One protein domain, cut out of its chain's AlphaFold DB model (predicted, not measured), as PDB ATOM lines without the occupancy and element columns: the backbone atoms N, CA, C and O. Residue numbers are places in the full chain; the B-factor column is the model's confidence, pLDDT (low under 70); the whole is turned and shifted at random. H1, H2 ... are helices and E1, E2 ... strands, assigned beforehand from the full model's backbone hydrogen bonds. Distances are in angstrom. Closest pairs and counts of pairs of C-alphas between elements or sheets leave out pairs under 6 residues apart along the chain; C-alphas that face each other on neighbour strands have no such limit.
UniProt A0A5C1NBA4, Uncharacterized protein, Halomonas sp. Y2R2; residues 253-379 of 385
ATOM      1  N   VAL A 253     -46.942  40.494  -5.665       88.06
ATOM      2  CA  VAL A 253     -46.805  39.837  -4.363       88.06
ATOM      3  C   VAL A 253     -48.060  40.141  -3.549       88.06
ATOM      4  O   VAL A 253     -48.686  41.174  -3.822       88.06
ATOM      5  N   PRO A 254     -48.446  39.284  -2.586       89.62
ATOM      6  CA  PRO A 254     -49.615  39.535  -1.754       89.62
ATOM      7  C   PRO A 254     -49.511  40.911  -1.103       89.62
ATOM      8  O   PRO A 254     -48.508  41.195  -0.450       89.62
ATOM      9  N   PRO A 255     -50.499  41.794  -1.272       88.31
ATOM     10  CA  PRO A 255     -50.494  43.082  -0.587       88.31
ATOM     11  C   PRO A 255     -50.733  42.992   0.911       88.31
ATOM     12  O   PRO A 255     -50.289  43.861   1.661       88.31
ATOM     13  N   ILE A 256     -51.495  41.978   1.312       89.62
ATOM     14  CA  ILE A 256     -51.937  41.746   2.676       89.62
ATOM     15  C   ILE A 256     -51.792  40.253   2.939       89.62
ATOM     16  O   ILE A 256     -52.315  39.437   2.175       89.62
ATOM     17  N   LEU A 257     -51.080  39.925   4.012       87.56
ATOM     18  CA  LEU A 257     -51.064  38.596   4.599       87.56
ATOM     19  C   LEU A 257     -51.854  38.672   5.905       87.56
ATOM     20  O   LEU A 257     -51.479  39.422   6.803       87.56
ATOM     21  N   ALA A 258     -52.936  37.908   6.010       86.31
ATOM     22  CA  ALA A 258     -53.705  37.794   7.246       86.31
ATOM     23  C   ALA A 258     -54.244  36.372   7.414       86.31
ATOM     24  O   ALA A 258     -54.163  35.550   6.497       86.31
ATOM     25  N   VAL A 259     -54.768  36.082   8.596       80.81
ATOM     26  CA  VAL A 259     -55.438  34.814   8.886       80.81
ATOM     27  C   VAL A 259     -56.786  34.795   8.181       80.81
ATOM     28  O   VAL A 259     -57.486  35.802   8.149       80.81
ATOM     29  N   ASP A 260     -57.151  33.645   7.627       69.88
ATOM     30  CA  ASP A 260     -58.466  33.448   7.028       69.88
ATOM     31  C   ASP A 260     -59.540  33.334   8.124       69.88
ATOM     32  O   ASP A 260     -59.619  32.322   8.829       69.88
ATOM     33  N   GLU A 261     -60.350  34.386   8.275       63.12
ATOM     34  CA  GLU A 261     -61.468  34.453   9.227       63.12
ATOM     35  C   GLU A 261     -62.548  33.396   8.935       63.12
ATOM     36  O   GLU A 261     -63.227  32.940   9.855       63.12
ATOM     37  N   GLU A 262     -62.679  32.950   7.680       59.47
ATOM     38  CA  GLU A 262     -63.696  31.981   7.251       59.47
ATOM     39  C   GLU A 262     -63.255  30.521   7.462       59.47
ATOM     40  O   GLU A 262     -64.079  29.606   7.438       59.47
ATOM     41  N   SER A 263     -61.972  30.285   7.756       56.78
ATOM     42  CA  SER A 263     -61.392  28.944   7.936       56.78
ATOM     43  C   SER A 263     -61.756  28.238   9.257       56.78
ATOM     44  O   SER A 263     -61.242  27.155   9.544       56.78
ATOM     45  N   GLY A 264     -62.643  28.822  10.072       51.62
ATOM     46  CA  GLY A 264     -63.056  28.252  11.361       51.62
ATOM     47  C   GLY A 264     -62.008  28.396  12.468       51.62
ATOM     48  O   GLY A 264     -62.019  27.633  13.435       51.62
ATOM     49  N   ALA A 265     -61.085  29.353  12.338       56.75
ATOM     50  CA  ALA A 265     -60.157  29.694  13.408       56.75
ATOM     51  C   ALA A 265     -60.932  30.186  14.644       56.75
ATOM     52  O   ALA A 265     -61.848  30.999  14.532       56.75
ATOM     53  N   GLU A 266     -60.573  29.691  15.834       54.03
ATOM     54  CA  GLU A 266     -61.247  30.102  17.069       54.03
ATOM     55  C   GLU A 266     -61.216  31.638  17.230       54.03
ATOM     56  O   GLU A 266     -60.159  32.241  17.036       54.03
ATOM     57  N   PRO A 267     -62.319  32.292  17.641       53.62
ATOM     58  CA  PRO A 267     -62.389  33.755  17.759       53.62
ATOM     59  C   PRO A 267     -61.275  34.367  18.623       53.62
ATOM     60  O   PRO A 267     -60.740  35.424  18.300       53.62
ATOM     61  N   LEU A 268     -60.856  33.667  19.683       52.69
ATOM     62  CA  LEU A 268     -59.732  34.066  20.540       52.69
ATOM     63  C   LEU A 268     -58.375  34.007  19.819       52.69
ATOM     64  O   LEU A 268     -57.494  34.810  20.114       52.69
ATOM     65  N   ARG A 269     -58.204  33.091  18.855       54.31
ATOM     66  CA  ARG A 269     -57.015  33.023  17.991       54.31
ATOM     67  C   ARG A 269     -56.995  34.137  16.947       54.31
ATOM     68  O   ARG A 269     -55.912  34.587  16.587       54.31
ATOM     69  N   LEU A 270     -58.158  34.591  16.477       55.12
ATOM     70  CA  LEU A 270     -58.271  35.712  15.536       55.12
ATOM     71  C   LEU A 270     -57.955  37.056  16.206       55.12
ATOM     72  O   LEU A 270     -57.268  37.882  15.618       55.12
ATOM     73  N   MET A 271     -58.369  37.247  17.462       53.38
ATOM     74  CA  MET A 271     -58.122  38.488  18.214       53.38
ATOM     75  C   MET A 271     -56.641  38.767  18.522       53.38
ATOM     76  O   MET A 271     -56.298  39.902  18.838       53.38
ATOM     77  N   GLY A 272     -55.772  37.752  18.458       57.44
ATOM     78  CA  GLY A 272     -54.342  37.878  18.757       57.44
ATOM     79  C   GLY A 272     -53.415  37.820  17.541       57.44
ATOM     80  O   GLY A 272     -52.199  37.852  17.727       57.44
ATOM     81  N   ARG A 273     -53.947  37.678  16.318       68.19
ATOM     82  CA  ARG A 273     -53.131  37.549  15.103       68.19
ATOM     83  C   ARG A 273     -53.174  38.813  14.259       68.19
ATOM     84  O   ARG A 273     -54.219  39.417  14.048       68.19
ATOM     85  N   GLU A 274     -51.999  39.204  13.789       75.62
ATOM     86  CA  GLU A 274     -51.780  40.480  13.127       75.62
ATOM     87  C   GLU A 274     -52.119  40.428  11.641       75.62
ATOM     88  O   GLU A 274     -52.116  39.380  11.003       75.62
ATOM     89  N   THR A 275     -52.386  41.596  11.065       84.69
ATOM     90  CA  THR A 275     -52.437  41.749   9.612       84.69
ATOM     91  C   THR A 275     -51.128  42.356   9.128       84.69
ATOM     92  O   THR A 275     -50.764  43.472   9.502       84.69
ATOM     93  N   PHE A 276     -50.429  41.635   8.256       86.81
ATOM     94  CA  PHE A 276     -49.182  42.080   7.653       86.81
ATOM     95  C   PHE A 276     -49.456  42.796   6.336       86.81
ATOM     96  O   PHE A 276     -49.897  42.200   5.351       86.81
ATOM     97  N   PHE A 277     -49.136  44.084   6.301       90.44
ATOM     98  CA  PHE A 277     -49.278  44.915   5.118       90.44
ATOM     99  C   PHE A 277     -47.940  45.058   4.406       90.44
ATOM    100  O   PHE A 277     -46.906  45.330   5.016       90.44
ATOM    101  N   LEU A 278     -47.967  44.910   3.086       91.88
ATOM    102  CA  LEU A 278     -46.840  45.229   2.224       91.88
ATOM    103  C   LEU A 278     -46.438  46.702   2.395       91.88
ATOM    104  O   LEU A 278     -47.260  47.586   2.146       91.88
ATOM    105  N   TYR A 279     -45.174  46.964   2.741       91.50
ATOM    106  CA  TYR A 279     -44.669  48.332   2.910       91.50
ATOM    107  C   TYR A 279     -43.421  48.674   2.095       91.50
ATOM    108  O   TYR A 279     -43.099  49.852   1.968       91.50
ATOM    109  N   ASP A 280     -42.696  47.693   1.553       91.31
ATOM    110  CA  ASP A 280     -41.547  47.961   0.683       91.31
ATOM    111  C   ASP A 280     -41.346  46.846  -0.342       91.31
ATOM    112  O   ASP A 280     -41.563  45.663  -0.071       91.31
ATOM    113  N   ILE A 281     -40.903  47.238  -1.536       89.50
ATOM    114  CA  ILE A 281     -40.523  46.321  -2.606       89.50
ATOM    115  C   ILE A 281     -39.321  46.896  -3.330       89.50
ATOM    116  O   ILE A 281     -39.417  47.944  -3.978       89.50
ATOM    117  N   ARG A 282     -38.199  46.181  -3.327       89.31
ATOM    118  CA  ARG A 282     -36.956  46.608  -3.975       89.31
ATOM    119  C   ARG A 282     -36.383  45.504  -4.846       89.31
ATOM    120  O   ARG A 282     -36.367  44.342  -4.465       89.31
ATOM    121  N   ARG A 283     -35.902  45.889  -6.026       89.00
ATOM    122  CA  ARG A 283     -35.167  45.001  -6.926       89.00
ATOM    123  C   ARG A 283     -33.684  45.182  -6.637       89.00
ATOM    124  O   ARG A 283     -33.201  46.310  -6.694       89.00
ATOM    125  N   ILE A 284     -32.991  44.096  -6.332       87.94
ATOM    126  CA  ILE A 284     -31.554  44.061  -6.079       87.94
ATOM    127  C   ILE A 284     -30.889  43.332  -7.235       87.94
ATOM    128  O   ILE A 284     -31.301  42.238  -7.623       87.94
ATOM    129  N   VAL A 285     -29.868  43.968  -7.796       86.00
ATOM    130  CA  VAL A 285     -29.017  43.383  -8.828       86.00
ATOM    131  C   VAL A 285     -27.659  43.145  -8.187       86.00
ATOM    132  O   VAL A 285     -27.018  44.098  -7.749       86.00
ATOM    133  N   TYR A 286     -27.251  41.882  -8.090       82.81
ATOM    134  CA  TYR A 286     -25.930  41.528  -7.582       82.81
ATOM    135  C   TYR A 286     -24.936  41.466  -8.738       82.81
ATOM    136  O   TYR A 286     -25.211  40.871  -9.783       82.81
ATOM    137  N   TYR A 287     -23.778  42.084  -8.526       72.00
ATOM    138  CA  TYR A 287     -22.637  42.059  -9.434       72.00
ATOM    139  C   TYR A 287     -21.489  41.305  -8.742       72.00
ATOM    140  O   TYR A 287     -21.260  41.517  -7.552       72.00
ATOM    141  N   GLY A 288     -20.781  40.422  -9.458       65.62
ATOM    142  CA  GLY A 288     -19.665  39.623  -8.918       65.62
ATOM    143  C   GLY A 288     -19.909  38.108  -8.963       65.62
ATOM    144  O   GLY A 288     -20.593  37.622  -9.861       65.62
ATOM    145  N   GLU A 289     -19.347  37.362  -8.003       53.06
ATOM    146  CA  GLU A 289     -19.378  35.882  -7.956       53.06
ATOM    147  C   GLU A 289     -20.794  35.293  -7.837       53.06
ATOM    148  O   GLU A 289     -21.076  34.222  -8.369       53.06
ATOM    149  N   LYS A 290     -21.717  36.015  -7.187       59.53
ATOM    150  CA  LYS A 290     -23.156  35.724  -7.224       59.53
ATOM    151  C   LYS A 290     -23.812  36.609  -8.279       59.53
ATOM    152  O   LYS A 290     -24.187  37.742  -7.993       59.53
ATOM    153  N   GLN A 291     -23.954  36.092  -9.497       68.38
ATOM    154  CA  GLN A 291     -24.767  36.741 -10.525       68.38
ATOM    155  C   GLN A 291     -26.245  36.443 -10.274       68.38
ATOM    156  O   GLN A 291     -26.648  35.283 -10.193       68.38
ATOM    157  N   GLY A 292     -27.071  37.483 -10.164       80.69
ATOM    158  CA  GLY A 292     -28.501  37.287  -9.974       80.69
ATOM    159  C   GLY A 292     -29.286  38.572  -9.755       80.69
ATOM    160  O   GLY A 292     -28.750  39.614  -9.375       80.69
ATOM    161  N   VAL A 293     -30.590  38.469  -9.996       85.56
ATOM    162  CA  VAL A 293     -31.573  39.500  -9.665       85.56
ATOM    163  C   VAL A 293     -32.500  38.923  -8.607       85.56
ATOM    164  O   VAL A 293     -33.134  37.888  -8.831       85.56
ATOM    165  N   GLU A 294     -32.602  39.610  -7.478       88.94
ATOM    166  CA  GLU A 294     -33.516  39.262  -6.394       88.94
ATOM    167  C   GLU A 294     -34.464  40.426  -6.107       88.94
ATOM    168  O   GLU A 294     -34.171  41.597  -6.354       88.94
ATOM    169  N   TRP A 295     -35.621  40.094  -5.565       88.44
ATOM    170  CA  TRP A 295     -36.621  41.026  -5.089       88.44
ATOM    171  C   TRP A 295     -36.693  40.927  -3.576       88.44
ATOM    172  O   TRP A 295     -36.980  39.860  -3.044       88.44
ATOM    173  N   LYS A 296     -36.459  42.040  -2.887       89.38
ATOM    174  CA  LYS A 296     -36.760  42.172  -1.465       89.38
ATOM    175  C   LYS A 296     -38.161  42.721  -1.294       89.38
ATOM    176  O   LYS A 296     -38.468  43.790  -1.825       89.38
ATOM    177  N   ILE A 297     -38.978  41.998  -0.553       90.19
ATOM    178  CA  ILE A 297     -40.355  42.344  -0.226       90.19
ATOM    179  C   ILE A 297     -40.422  42.469   1.283       90.19
ATOM    180  O   ILE A 297     -39.901  41.603   1.982       90.19
ATOM    181  N   ALA A 298     -41.041  43.525   1.789       90.62
ATOM    182  CA  ALA A 298     -41.150  43.726   3.219       90.62
ATOM    183  C   ALA A 298     -42.598  43.971   3.647       90.62
ATOM    184  O   ALA A 298     -43.330  44.742   3.020       90.62
ATOM    185  N   TYR A 299     -42.969  43.304   4.734       89.88
ATOM    186  CA  TYR A 299     -44.271  43.344   5.377       89.88
ATOM    187  C   TYR A 299     -44.145  43.828   6.818       89.88
ATOM    188  O   TYR A 299     -43.151  43.540   7.485       89.88
ATOM    189  N   GLY A 300     -45.153  44.554   7.292       87.06
ATOM    190  CA  GLY A 300     -45.218  45.044   8.663       87.06
ATOM    191  C   GLY A 300     -46.637  45.425   9.059       87.06
ATOM    192  O   GLY A 300     -47.526  45.529   8.208       87.06
ATOM    193  N   THR A 301     -46.850  45.635  10.352       83.75
ATOM    194  CA  THR A 301     -48.150  46.050  10.881       83.75
ATOM    195  C   THR A 301     -48.330  47.562  10.843       83.75
ATOM    196  O   THR A 301     -47.415  48.341  11.144       83.75
ATOM    197  N   LEU A 302     -49.539  47.995  10.485       78.75
ATOM    198  CA  LEU A 302     -49.898  49.414  10.498       78.75
ATOM    199  C   LEU A 302     -50.355  49.895  11.884       78.75
ATOM    200  O   LEU A 302     -50.247  51.087  12.153       78.75
ATOM    201  N   ASP A 303     -50.785  48.986  12.762       69.50
ATOM    202  CA  ASP A 303     -51.308  49.327  14.092       69.50
ATOM    203  C   ASP A 303     -50.205  49.514  15.156       69.50
ATOM    204  O   ASP A 303     -50.411  50.223  16.137       69.50
ATOM    205  N   GLY A 304     -49.001  48.982  14.901       62.81
ATOM    206  CA  GLY A 304     -47.799  49.149  15.727       62.81
ATOM    207  C   GLY A 304     -47.834  48.480  17.106       62.81
ATOM    208  O   GLY A 304     -48.876  48.064  17.591       62.81
ATOM    209  N   GLY A 305     -46.665  48.391  17.756       53.22
ATOM    210  CA  GLY A 305     -46.575  48.153  19.202       53.22
ATOM    211  C   GLY A 305     -46.527  46.699  19.685       53.22
ATOM    212  O   GLY A 305     -46.777  46.464  20.870       53.22
ATOM    213  N   HIS A 306     -46.161  45.729  18.849       48.97
ATOM    214  CA  HIS A 306     -46.153  44.317  19.234       48.97
ATOM    215  C   HIS A 306     -44.811  43.647  18.952       48.97
ATOM    216  O   HIS A 306     -44.488  43.209  17.855       48.97
ATOM    217  N   LYS A 307     -44.015  43.506  20.012       53.72
ATOM    218  CA  LYS A 307     -42.725  42.823  19.953       53.72
ATOM    219  C   LYS A 307     -42.941  41.315  20.026       53.72
ATOM    220  O   LYS A 307     -43.243  40.790  21.097       53.72
ATOM    221  N   TYR A 308     -42.714  40.601  18.928       49.31
ATOM    222  CA  TYR A 308     -42.558  39.150  19.011       49.31
ATOM    223  C   TYR A 308     -41.180  38.820  19.580       49.31
ATOM    224  O   TYR A 308     -40.146  39.249  19.067       49.31
ATOM    225  N   SER A 309     -41.165  38.023  20.645       53.66
ATOM    226  CA  SER A 309     -39.947  37.611  21.348       53.66
ATOM    227  C   SER A 309     -39.115  36.576  20.579       53.66
ATOM    228  O   SER A 309     -37.933  36.412  20.873       53.66
ATOM    229  N   ASN A 310     -39.692  35.895  19.577       65.56
ATOM    230  CA  ASN A 310     -38.997  34.907  18.747       65.56
ATOM    231  C   ASN A 310     -39.473  34.933  17.281       65.56
ATOM    232  O   ASN A 310     -40.556  34.443  16.957       65.56
ATOM    233  N   GLY A 311     -38.627  35.441  16.379       68.81
ATOM    234  CA  GLY A 311     -38.933  35.533  14.947       68.81
ATOM    235  C   GLY A 311     -39.171  34.185  14.251       68.81
ATOM    236  O   GLY A 311     -39.968  34.127  13.325       68.81
ATOM    237  N   GLN A 312     -38.559  33.081  14.700       71.81
ATOM    238  CA  GLN A 312     -38.771  31.764  14.069       71.81
ATOM    239  C   GLN A 312     -40.170  31.200  14.339       71.81
ATOM    240  O   GLN A 312     -40.773  30.590  13.456       71.81
ATOM    241  N   ALA A 313     -40.694  31.407  15.549       71.44
ATOM    242  CA  ALA A 313     -42.055  31.004  15.891       71.44
ATOM    243  C   ALA A 313     -43.082  31.793  15.066       71.44
ATOM    244  O   ALA A 313     -44.056  31.216  14.589       71.44
ATOM    245  N   LEU A 314     -42.814  33.082  14.827       74.88
ATOM    246  CA  LEU A 314     -43.648  33.932  13.983       74.88
ATOM    247  C   LEU A 314     -43.665  33.467  12.520       74.88
ATOM    248  O   LEU A 314     -44.738  33.395  11.934       74.88
ATOM    249  N   VAL A 315     -42.519  33.090  11.933       75.81
ATOM    250  CA  VAL A 315     -42.491  32.504  10.573       75.81
ATOM    251  C   VAL A 315     -43.400  31.302  10.495       75.81
ATOM    252  O   VAL A 315     -44.193  31.198   9.570       75.81
ATOM    253  N   ARG A 316     -43.254  30.381  11.450       76.44
ATOM    254  CA  ARG A 316     -44.015  29.140  11.451       76.44
ATOM    255  C   ARG A 316     -45.508  29.432  11.541       76.44
ATOM    256  O   ARG A 316     -46.270  28.889  10.752       76.44
ATOM    257  N   ASP A 317     -45.901  30.348  12.424       77.88
ATOM    258  CA  ASP A 317     -47.291  30.790  12.535       77.88
ATOM    259  C   ASP A 317     -47.804  31.394  11.220       77.88
ATOM    260  O   ASP A 317     -48.887  31.025  10.762       77.88
ATOM    261  N   ILE A 318     -47.005  32.246  10.569       79.69
ATOM    262  CA  ILE A 318     -47.328  32.823   9.259       79.69
ATOM    263  C   ILE A 318     -47.483  31.722   8.208       79.69
ATOM    264  O   ILE A 318     -48.508  31.675   7.531       79.69
ATOM    265  N   ILE A 319     -46.515  30.808   8.100       80.12
ATOM    266  CA  ILE A 319     -46.523  29.717   7.119       80.12
ATOM    267  C   ILE A 319     -47.758  28.829   7.281       80.12
ATOM    268  O   ILE A 319     -48.435  28.487   6.309       80.12
ATOM    269  N   GLU A 320     -48.072  28.474   8.520       78.31
ATOM    270  CA  GLU A 320     -49.171  27.572   8.833       78.31
ATOM    271  C   GLU A 320     -50.539  28.233   8.641       78.31
ATOM    272  O   GLU A 320     -51.494  27.557   8.241       78.31
ATOM    273  N   ASN A 321     -50.665  29.539   8.900       79.25
ATOM    274  CA  ASN A 321     -51.972  30.156   9.134       79.25
ATOM    275  C   ASN A 321     -52.330  31.345   8.243       79.25
ATOM    276  O   ASN A 321     -53.509  31.689   8.190       79.25
ATOM    277  N   TYR A 322     -51.374  31.981   7.567       84.44
ATOM    278  CA  TYR A 322     -51.642  33.212   6.825       84.44
ATOM    279  C   TYR A 322     -51.935  32.939   5.352       84.44
ATOM    280  O   TYR A 322     -51.436  31.992   4.741       84.44
ATOM    281  N   HIS A 323     -52.763  33.807   4.784       86.88
ATOM    282  CA  HIS A 323     -53.240  33.747   3.416       86.88
ATOM    283  C   HIS A 323     -52.963  35.064   2.701       86.88
ATOM    284  O   HIS A 323     -52.971  36.142   3.294       86.88
ATOM    285  N   ASP A 324     -52.789  34.967   1.389       87.69
ATOM    286  CA  ASP A 324     -52.979  36.101   0.501       87.69
ATOM    287  C   ASP A 324     -54.470  36.445   0.455       87.69
ATOM    288  O   ASP A 324     -55.255  35.722  -0.159       87.69
ATOM    289  N   ILE A 325     -54.848  37.559   1.078       84.56
ATOM    290  CA  ILE A 325     -56.248  37.997   1.190       84.56
ATOM    291  C   ILE A 325     -56.874  38.321  -0.171       84.56
ATOM    292  O   ILE A 325     -58.088  38.278  -0.330       84.56
ATOM    293  N   ILE A 326     -56.070  38.634  -1.187       83.81
ATOM    294  CA  ILE A 326     -56.593  38.965  -2.518       83.81
ATOM    295  C   ILE A 326     -56.872  37.709  -3.335       83.81
ATOM    296  O   ILE A 326     -57.770  37.698  -4.183       83.81
ATOM    297  N   LEU A 327     -56.071  36.665  -3.132       83.62
ATOM    298  CA  LEU A 327     -56.233  35.396  -3.835       83.62
ATOM    299  C   LEU A 327     -57.014  34.360  -3.041       83.62
ATOM    300  O   LEU A 327     -57.368  33.352  -3.651       83.62
ATOM    301  N   GLU A 328     -57.243  34.610  -1.750       82.19
ATOM    302  CA  GLU A 328     -57.813  33.671  -0.779       82.19
ATOM    303  C   GLU A 328     -57.018  32.353  -0.786       82.19
ATOM    304  O   GLU A 328     -57.556  31.255  -0.890       82.19
ATOM    305  N   SER A 329     -55.683  32.460  -0.767       82.50
ATOM    306  CA  SER A 329     -54.791  31.318  -1.000       82.50
ATOM    307  C   SER A 329     -53.532  31.346  -0.137       82.50
ATOM    308  O   SER A 329     -52.928  32.396   0.079       82.50
ATOM    309  N   LYS A 330     -53.091  30.153   0.286       83.12
ATOM    310  CA  LYS A 330     -51.798  29.928   0.953       83.12
ATOM    311  C   LYS A 330     -50.640  29.701  -0.022       83.12
ATOM    312  O   LYS A 330     -49.527  29.474   0.429       83.12
ATOM    313  N   GLU A 331     -50.859  29.728  -1.341       79.56
ATOM    314  CA  GLU A 331     -49.818  29.402  -2.335       79.56
ATOM    315  C   GLU A 331     -48.538  30.217  -2.137       79.56
ATOM    316  O   GLU A 331     -47.463  29.641  -2.045       79.56
ATOM    317  N   PHE A 332     -48.646  31.541  -1.997       78.38
ATOM    318  CA  PHE A 332     -47.468  32.384  -1.772       78.38
ATOM    319  C   PHE A 332     -46.733  32.023  -0.479       78.38
ATOM    320  O   PHE A 332     -45.511  32.024  -0.441       78.38
ATOM    321  N   VAL A 333     -47.488  31.706   0.570       77.75
ATOM    322  CA  VAL A 333     -46.956  31.407   1.897       77.75
ATOM    323  C   VAL A 333     -46.276  30.032   1.929       77.75
ATOM    324  O   VAL A 333     -45.200  29.902   2.500       77.75
ATOM    325  N   LYS A 334     -46.826  29.035   1.225       75.62
ATOM    326  CA  LYS A 334     -46.169  27.735   0.999       75.62
ATOM    327  C   LYS A 334     -44.890  27.874   0.182       75.62
ATOM    328  O   LYS A 334     -43.894  27.226   0.478       75.62
ATOM    329  N   GLU A 335     -44.887  28.766  -0.811       73.12
ATOM    330  CA  GLU A 335     -43.687  29.033  -1.604       73.12
ATOM    331  C   GLU A 335     -42.534  29.624  -0.765       73.12
ATOM    332  O   GLU A 335     -41.377  29.454  -1.144       73.12
ATOM    333  N   ILE A 336     -42.817  30.272   0.376       72.12
ATOM    334  CA  ILE A 336     -41.778  30.733   1.317       72.12
ATOM    335  C   ILE A 336     -41.001  29.555   1.913       72.12
ATOM    336  O   ILE A 336     -39.783  29.654   2.049       72.12
ATOM    337  N   ASP A 337     -41.689  28.456   2.228       67.19
ATOM    338  CA  ASP A 337     -41.098  27.252   2.821       67.19
ATOM    339  C   ASP A 337     -40.364  26.398   1.769       67.19
ATOM    340  O   ASP A 337     -39.263  25.904   2.002       67.19
ATOM    341  N   GLU A 338     -40.940  26.278   0.566       62.56
ATOM    342  CA  GLU A 338     -40.449  25.377  -0.487       62.56
ATOM    343  C   GLU A 338     -39.277  25.931  -1.325       62.56
ATOM    344  O   GLU A 338     -38.473  25.148  -1.831       62.56
ATOM    345  N   TYR A 339     -39.161  27.254  -1.525       54.75
ATOM    346  CA  TYR A 339     -38.249  27.843  -2.531       54.75
ATOM    347  C   TYR A 339     -36.989  28.532  -1.974       54.75
ATOM    348  O   TYR A 339     -36.449  29.429  -2.625       54.75
ATOM    349  N   GLU A 340     -36.491  28.129  -0.801       55.09
ATOM    350  CA  GLU A 340     -35.306  28.740  -0.162       55.09
ATOM    351  C   GLU A 340     -35.396  30.281  -0.050       55.09
ATOM    352  O   GLU A 340     -34.386  30.990  -0.150       55.09
ATOM    353  N   TYR A 341     -36.596  30.851   0.125       63.94
ATOM    354  CA  TYR A 341     -36.704  32.294   0.329       63.94
ATOM    355  C   TYR A 341     -35.971  32.673   1.612       63.94
ATOM    356  O   TYR A 341     -36.289  32.213   2.708       63.94
ATOM    357  N   LYS A 342     -34.973  33.549   1.481       66.06
ATOM    358  CA  LYS A 342     -34.282  34.097   2.646       66.06
ATOM    359  C   LYS A 342     -35.205  35.099   3.300       66.06
ATOM    360  O   LYS A 342     -35.483  36.154   2.719       66.06
ATOM    361  N   TYR A 343     -35.650  34.768   4.501       72.38
ATOM    362  CA  TYR A 343     -36.406  35.675   5.339       72.38
ATOM    363  C   TYR A 343     -35.536  36.236   6.464       72.38
ATOM    364  O   TYR A 343     -34.593  35.600   6.934       72.38
ATOM    365  N   SER A 344     -35.847  37.452   6.896       65.12
ATOM    366  CA  SER A 344     -35.229  38.061   8.075       65.12
ATOM    367  C   SER A 344     -36.255  38.878   8.851       65.12
ATOM    368  O   SER A 344     -37.159  39.466   8.255       65.12
ATOM    369  N   PHE A 345     -36.097  38.899  10.175       63.25
ATOM    370  CA  PHE A 345     -36.967  39.632  11.089       63.25
ATOM    371  C   PHE A 345     -36.233  40.792  11.722       63.25
ATOM    372  O   PHE A 345     -35.074  40.671  12.117       63.25
ATOM    373  N   PHE A 346     -36.955  41.895  11.880       59.81
ATOM    374  CA  PHE A 346     -36.488  43.054  12.627       59.81
ATOM    375  C   PHE A 346     -37.493  43.314  13.749       59.81
ATOM    376  O   PHE A 346     -38.661  43.574  13.477       59.81
ATOM    377  N   LEU A 347     -37.042  43.128  14.999       61.12
ATOM    378  CA  LEU A 347     -37.837  43.170  16.242       61.12
ATOM    379  C   LEU A 347     -39.135  42.342  16.269       61.12
ATOM    380  O   LEU A 347     -40.026  42.608  17.068       61.12
ATOM    381  N   GLY A 348     -39.261  41.336  15.403       61.41
ATOM    382  CA  GLY A 348     -40.475  40.528  15.322       61.41
ATOM    383  C   GLY A 348     -41.660  41.221  14.637       61.41
ATOM    384  O   GLY A 348     -42.599  40.537  14.281       61.41
ATOM    385  N   GLU A 349     -41.608  42.525  14.370       64.88
ATOM    386  CA  GLU A 349     -42.711  43.283  13.747       64.88
ATOM    387  C   GLU A 349     -42.646  43.310  12.214       64.88
ATOM    388  O   GLU A 349     -43.631  43.611  11.536       64.88
ATOM    389  N   LEU A 350     -41.464  43.041  11.653       78.06
ATOM    390  CA  LEU A 350     -41.202  43.158  10.223       78.06
ATOM    391  C   LEU A 350     -40.749  41.830   9.640       78.06
ATOM    392  O   LEU A 350     -39.774  41.243  10.115       78.06
ATOM    393  N   LEU A 351     -41.398  41.432   8.552       83.06
ATOM    394  CA  LEU A 351     -41.032  40.282   7.738       83.06
ATOM    395  C   LEU A 351     -40.426  40.780   6.423       83.06
ATOM    396  O   LEU A 351     -41.119  41.375   5.600       83.06
ATOM    397  N   GLU A 352     -39.135  40.535   6.208       86.81
ATOM    398  CA  GLU A 352     -38.473  40.763   4.918       86.81
ATOM    399  C   GLU A 352     -38.264  39.418   4.222       86.81
ATOM    400  O   GLU A 352     -37.662  38.523   4.804       86.81
ATOM    401  N   ILE A 353     -38.736  39.288   2.981       86.88
ATOM    402  CA  ILE A 353     -38.652  38.086   2.145       86.88
ATOM    403  C   ILE A 353     -37.833  38.417   0.900       86.88
ATOM    404  O   ILE A 353     -38.105  39.401   0.206       86.88
ATOM    405  N   THR A 354     -36.846  37.579   0.591       86.50
ATOM    406  CA  THR A 354     -36.043  37.691  -0.630       86.50
ATOM    407  C   THR A 354     -36.457  36.625  -1.640       86.50
ATOM    408  O   THR A 354     -36.376  35.434  -1.352       86.50
ATOM    409  N   VAL A 355     -36.878  37.061  -2.828       85.88
ATOM    410  CA  VAL A 355     -37.437  36.217  -3.892       85.88
ATOM    411  C   VAL A 355     -36.616  36.368  -5.179       85.88
ATOM    412  O   VAL A 355     -36.488  37.483  -5.689       85.88
ATOM    413  N   PRO A 356     -36.092  35.283  -5.774       85.81
ATOM    414  CA  PRO A 356     -35.421  35.346  -7.073       85.81
ATOM    415  C   PRO A 356     -36.341  35.859  -8.198       85.81
ATOM    416  O   PRO A 356     -37.528  35.525  -8.253       85.81
ATOM    417  N   ASP A 357     -35.799  36.613  -9.163       85.94
ATOM    418  CA  ASP A 357     -36.570  37.225 -10.269       85.94
ATOM    419  C   ASP A 357     -37.399  36.220 -11.090       85.94
ATOM    420  O   ASP A 357     -38.514  36.524 -11.520       85.94
ATOM    421  N   LYS A 358     -36.890  34.994 -11.265       83.88
ATOM    422  CA  LYS A 358     -37.601  33.906 -11.952       83.88
ATOM    423  C   LYS A 358     -38.926  33.561 -11.259       83.88
ATOM    424  O   LYS A 358     -39.945  33.418 -11.934       83.88
ATOM    425  N   ASN A 359     -38.922  33.472  -9.930       80.00
ATOM    426  CA  ASN A 359     -40.109  33.133  -9.145       80.00
ATOM    427  C   ASN A 359     -41.074  34.324  -9.091       80.00
ATOM    428  O   ASN A 359     -42.274  34.151  -9.285       80.00
ATOM    429  N   MET A 360     -40.545  35.548  -8.986       82.44
ATOM    430  CA  MET A 360     -41.347  36.775  -9.062       82.44
ATOM    431  C   MET A 360     -42.161  36.865 -10.364       82.44
ATOM    432  O   MET A 360     -43.350  37.191 -10.360       82.44
ATOM    433  N   LYS A 361     -41.554  36.514 -11.504       80.38
ATOM    434  CA  LYS A 361     -42.253  36.475 -12.800       80.38
ATOM    435  C   LYS A 361     -43.357  35.417 -12.844       80.38
ATOM    436  O   LYS A 361     -44.427  35.700 -13.381       80.38
ATOM    437  N   LYS A 362     -43.131  34.238 -12.253       77.44
ATOM    438  CA  LYS A 362     -44.134  33.160 -12.152       77.44
ATOM    439  C   LYS A 362     -45.357  33.610 -11.342       77.44
ATOM    440  O   LYS A 362     -46.485  33.426 -11.792       77.44
ATOM    441  N   LEU A 363     -45.127  34.284 -10.213       72.12
ATOM    442  CA  LEU A 363     -46.166  34.866  -9.354       72.12
ATOM    443  C   LEU A 363     -46.999  35.944 -10.068       72.12
ATOM    444  O   LEU A 363     -48.167  36.152  -9.764       72.12
ATOM    445  N   THR A 364     -46.424  36.645 -11.042       75.25
ATOM    446  CA  THR A 364     -47.033  37.858 -11.601       75.25
ATOM    447  C   THR A 364     -48.237  37.616 -12.516       75.25
ATOM    448  O   THR A 364     -49.137  38.454 -12.542       75.25
ATOM    449  N   GLY A 365     -48.281  36.501 -13.253       68.94
ATOM    450  CA  GLY A 365     -49.198  36.277 -14.385       68.94
ATOM    451  C   GLY A 365     -50.693  36.537 -14.119       68.94
ATOM    452  O   GLY A 365     -51.184  37.657 -14.243       68.94
ATOM    453  N   ILE A 366     -51.454  35.484 -13.804       62.16
ATOM    454  CA  ILE A 366     -52.928  35.527 -13.657       62.16
ATOM    455  C   ILE A 366     -53.368  36.394 -12.454       62.16
ATOM    456  O   ILE A 366     -54.474  36.936 -12.418       62.16
ATOM    457  N   ARG A 367     -52.473  36.587 -11.479       75.50
ATOM    458  CA  ARG A 367     -52.748  37.231 -10.186       75.50
ATOM    459  C   ARG A 367     -52.893  38.757 -10.286       75.50
ATOM    460  O   ARG A 367     -53.642  39.354  -9.514       75.50
ATOM    461  N   LYS A 368     -52.303  39.387 -11.313       73.50
ATOM    462  CA  LYS A 368     -52.446  40.831 -11.569       73.50
ATOM    463  C   LYS A 368     -53.900  41.259 -11.789       73.50
ATOM    464  O   LYS A 368     -54.312  42.297 -11.283       73.50
ATOM    465  N   TRP A 369     -54.698  40.464 -12.505       78.25
ATOM    466  CA  TRP A 369     -56.101  40.806 -12.754       78.25
ATOM    467  C   TRP A 369     -56.932  40.812 -11.462       78.25
ATOM    468  O   TRP A 369     -57.721  41.732 -11.253       78.25
ATOM    469  N   LYS A 370     -56.721  39.839 -10.563       82.00
ATOM    470  CA  LYS A 370     -57.398  39.799  -9.254       82.00
ATOM    471  C   LYS A 370     -57.031  41.017  -8.396       82.00
ATOM    472  O   LYS A 370     -57.928  41.663  -7.855       82.00
ATOM    473  N   LEU A 371     -55.754  41.406  -8.379       82.44
ATOM    474  CA  LEU A 371     -55.290  42.630  -7.714       82.44
ATOM    475  C   LEU A 371     -55.983  43.891  -8.252       82.44
ATOM    476  O   LEU A 371     -56.414  44.748  -7.482       82.44
ATOM    477  N   GLU A 372     -56.137  43.997  -9.575       79.19
ATOM    478  CA  GLU A 372     -56.855  45.113 -10.199       79.19
ATOM    479  C   GLU A 372     -58.328  45.169  -9.779       79.19
ATOM    480  O   GLU A 372     -58.858  46.256  -9.545       79.19
ATOM    481  N   GLN A 373     -59.012  44.022  -9.693       81.31
ATOM    482  CA  GLN A 373     -60.405  43.979  -9.238       81.31
ATOM    483  C   GLN A 373     -60.529  44.355  -7.762       81.31
ATOM    484  O   GLN A 373     -61.433  45.110  -7.401       81.31
ATOM    485  N   TRP A 374     -59.602  43.889  -6.925       82.50
ATOM    486  CA  TRP A 374     -59.560  44.250  -5.512       82.50
ATOM    487  C   TRP A 374     -59.362  45.760  -5.323       82.50
ATOM    488  O   TRP A 374     -60.157  46.403  -4.639       82.50
ATOM    489  N   LEU A 375     -58.403  46.373  -6.025       77.94
ATOM    490  CA  LEU A 375     -58.175  47.823  -5.976       77.94
ATOM    491  C   LEU A 375     -59.405  48.639  -6.401       77.94
ATOM    492  O   LEU A 375     -59.714  49.660  -5.784       77.94
ATOM    493  N   LYS A 376     -60.151  48.175  -7.412       76.31
ATOM    494  CA  LYS A 376     -61.414  48.816  -7.813       76.31
ATOM    495  C   LYS A 376     -62.451  48.798  -6.694       76.31
ATOM    496  O   LYS A 376     -63.136  49.805  -6.508       76.31
ATOM    497  N   ARG A 377     -62.563  47.690  -5.948       76.12
ATOM    498  CA  ARG A 377     -63.444  47.600  -4.768       76.12
ATOM    499  C   ARG A 377     -63.014  48.587  -3.677       76.12
ATOM    500  O   ARG A 377     -63.875  49.213  -3.075       76.12
ATOM    501  N   GLN A 378     -61.707  48.820  -3.523       67.56
ATOM    502  CA  GLN A 378     -61.133  49.830  -2.615       67.56
ATOM    503  C   GLN A 378     -61.267  51.284  -3.117       67.56
ATOM    504  O   GLN A 378     -60.707  52.215  -2.539       67.56
ATOM    505  N   GLY A 379     -61.996  51.514  -4.214       65.06
ATOM    506  CA  GLY A 379     -62.226  52.849  -4.769       65.06
ATOM    507  C   GLY A 379     -61.068  53.405  -5.604       65.06
ATOM    508  O   GLY A 379     -61.173  54.531  -6.094       65.06
TER     509      GLY A 379
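What this domain is: This is residues 253 to 379 of the 385 residues of an uncharacterized protein of Halomonas sp. Y2R2 (UniProt A0A5C1NBA4). A six-stranded sheet curls like part of a barrel, and helices H2 and H3 pack on one face of it, spanning between its E4 and E1 side and its E6 and E5 side. The long hairpin of E2 and E3 reaches to one end of the longest axis and the H1 region to the other, while H4 follows E6 at the sheet and H5 lies away from it. The printed part has 127 residues, with five named helices and six named strands in the order E1 H1 E2 E3 H2 E4 H3 E5 E6 H4 H5. The sheet's order is E4 E1 E2 E3 E6 E5, antiparallel throughout, and the class is mixed, helices and strands. The whole is compact, with a radius of gyration of the C-alphas of 15.2 A and spans of 50 by 37 by 26 A.

Where its parts are: In the sheet, E2 is residues 276 to 286, 27.8 A long, and bends by 58 degrees at residue 279. E3 is residues 292 to 300, 26.2 A, and E6 is residues 350 to 356, 19.8 A. E5 is residues 342 to 346, E4 residues 322 to 324, and E1 residues 256 to 259, with C-alpha 256 at (-51.937, 41.746, 2.676). H2 is residues 311 to 321, 15.3 A, and H3 residues 331 to 338. H1 is residues 267 to 270, H4 residues 357 to 364, and H5 residues 367 to 377, 15.9 A, with C-alpha 377 at (-63.444, 47.600, -4.768).

How they stand to each other: The sheet is strongly twisted, with edge strands E4 and E5. In the hairpin of E2 and E3, N 284 and O 294 are 2.8 A apart, within hydrogen-bond range. Between E3 and E6, N 297 and O 353 are 2.8 A apart; in the hairpin of E5 and E6, N 352 and O 344 are 3.0 A apart. E1 pairs with E2 through N 257 and O 276, 2.9 A, and with E4 through N 323 and O 258, 2.8 A. H2 and H3 are on the same face of the sheet, in two layers, helices on one face, at heights over the sheet of 6.4 A and 7.1 A. They touch, with C-alphas of Ile 319 and Val 333 closest at 5.5 A, at a steep tilt of 46 degrees, opposite ways. H4 is also on the sheet; its closest C-alpha pair with E3 is Asp 357 and Glu 294, 5.3 A. H4 and H5 meet only through their link, and H1 and H5 are not on the sheet. Every O i to N i+4 pair is within hydrogen-bond range in H2, H4 and H5, and 3 of 4 in H3; H1 is too short for such a pair.

The domain as a whole: The C-alphas farthest apart are those of Pro 267 and Gly 288, 50.7 A. The printed part has no cut and no long link. The mean pLDDT of the printed part is 74.9; 43 residues are under 70, among them 260 to 273 and 303 to 311.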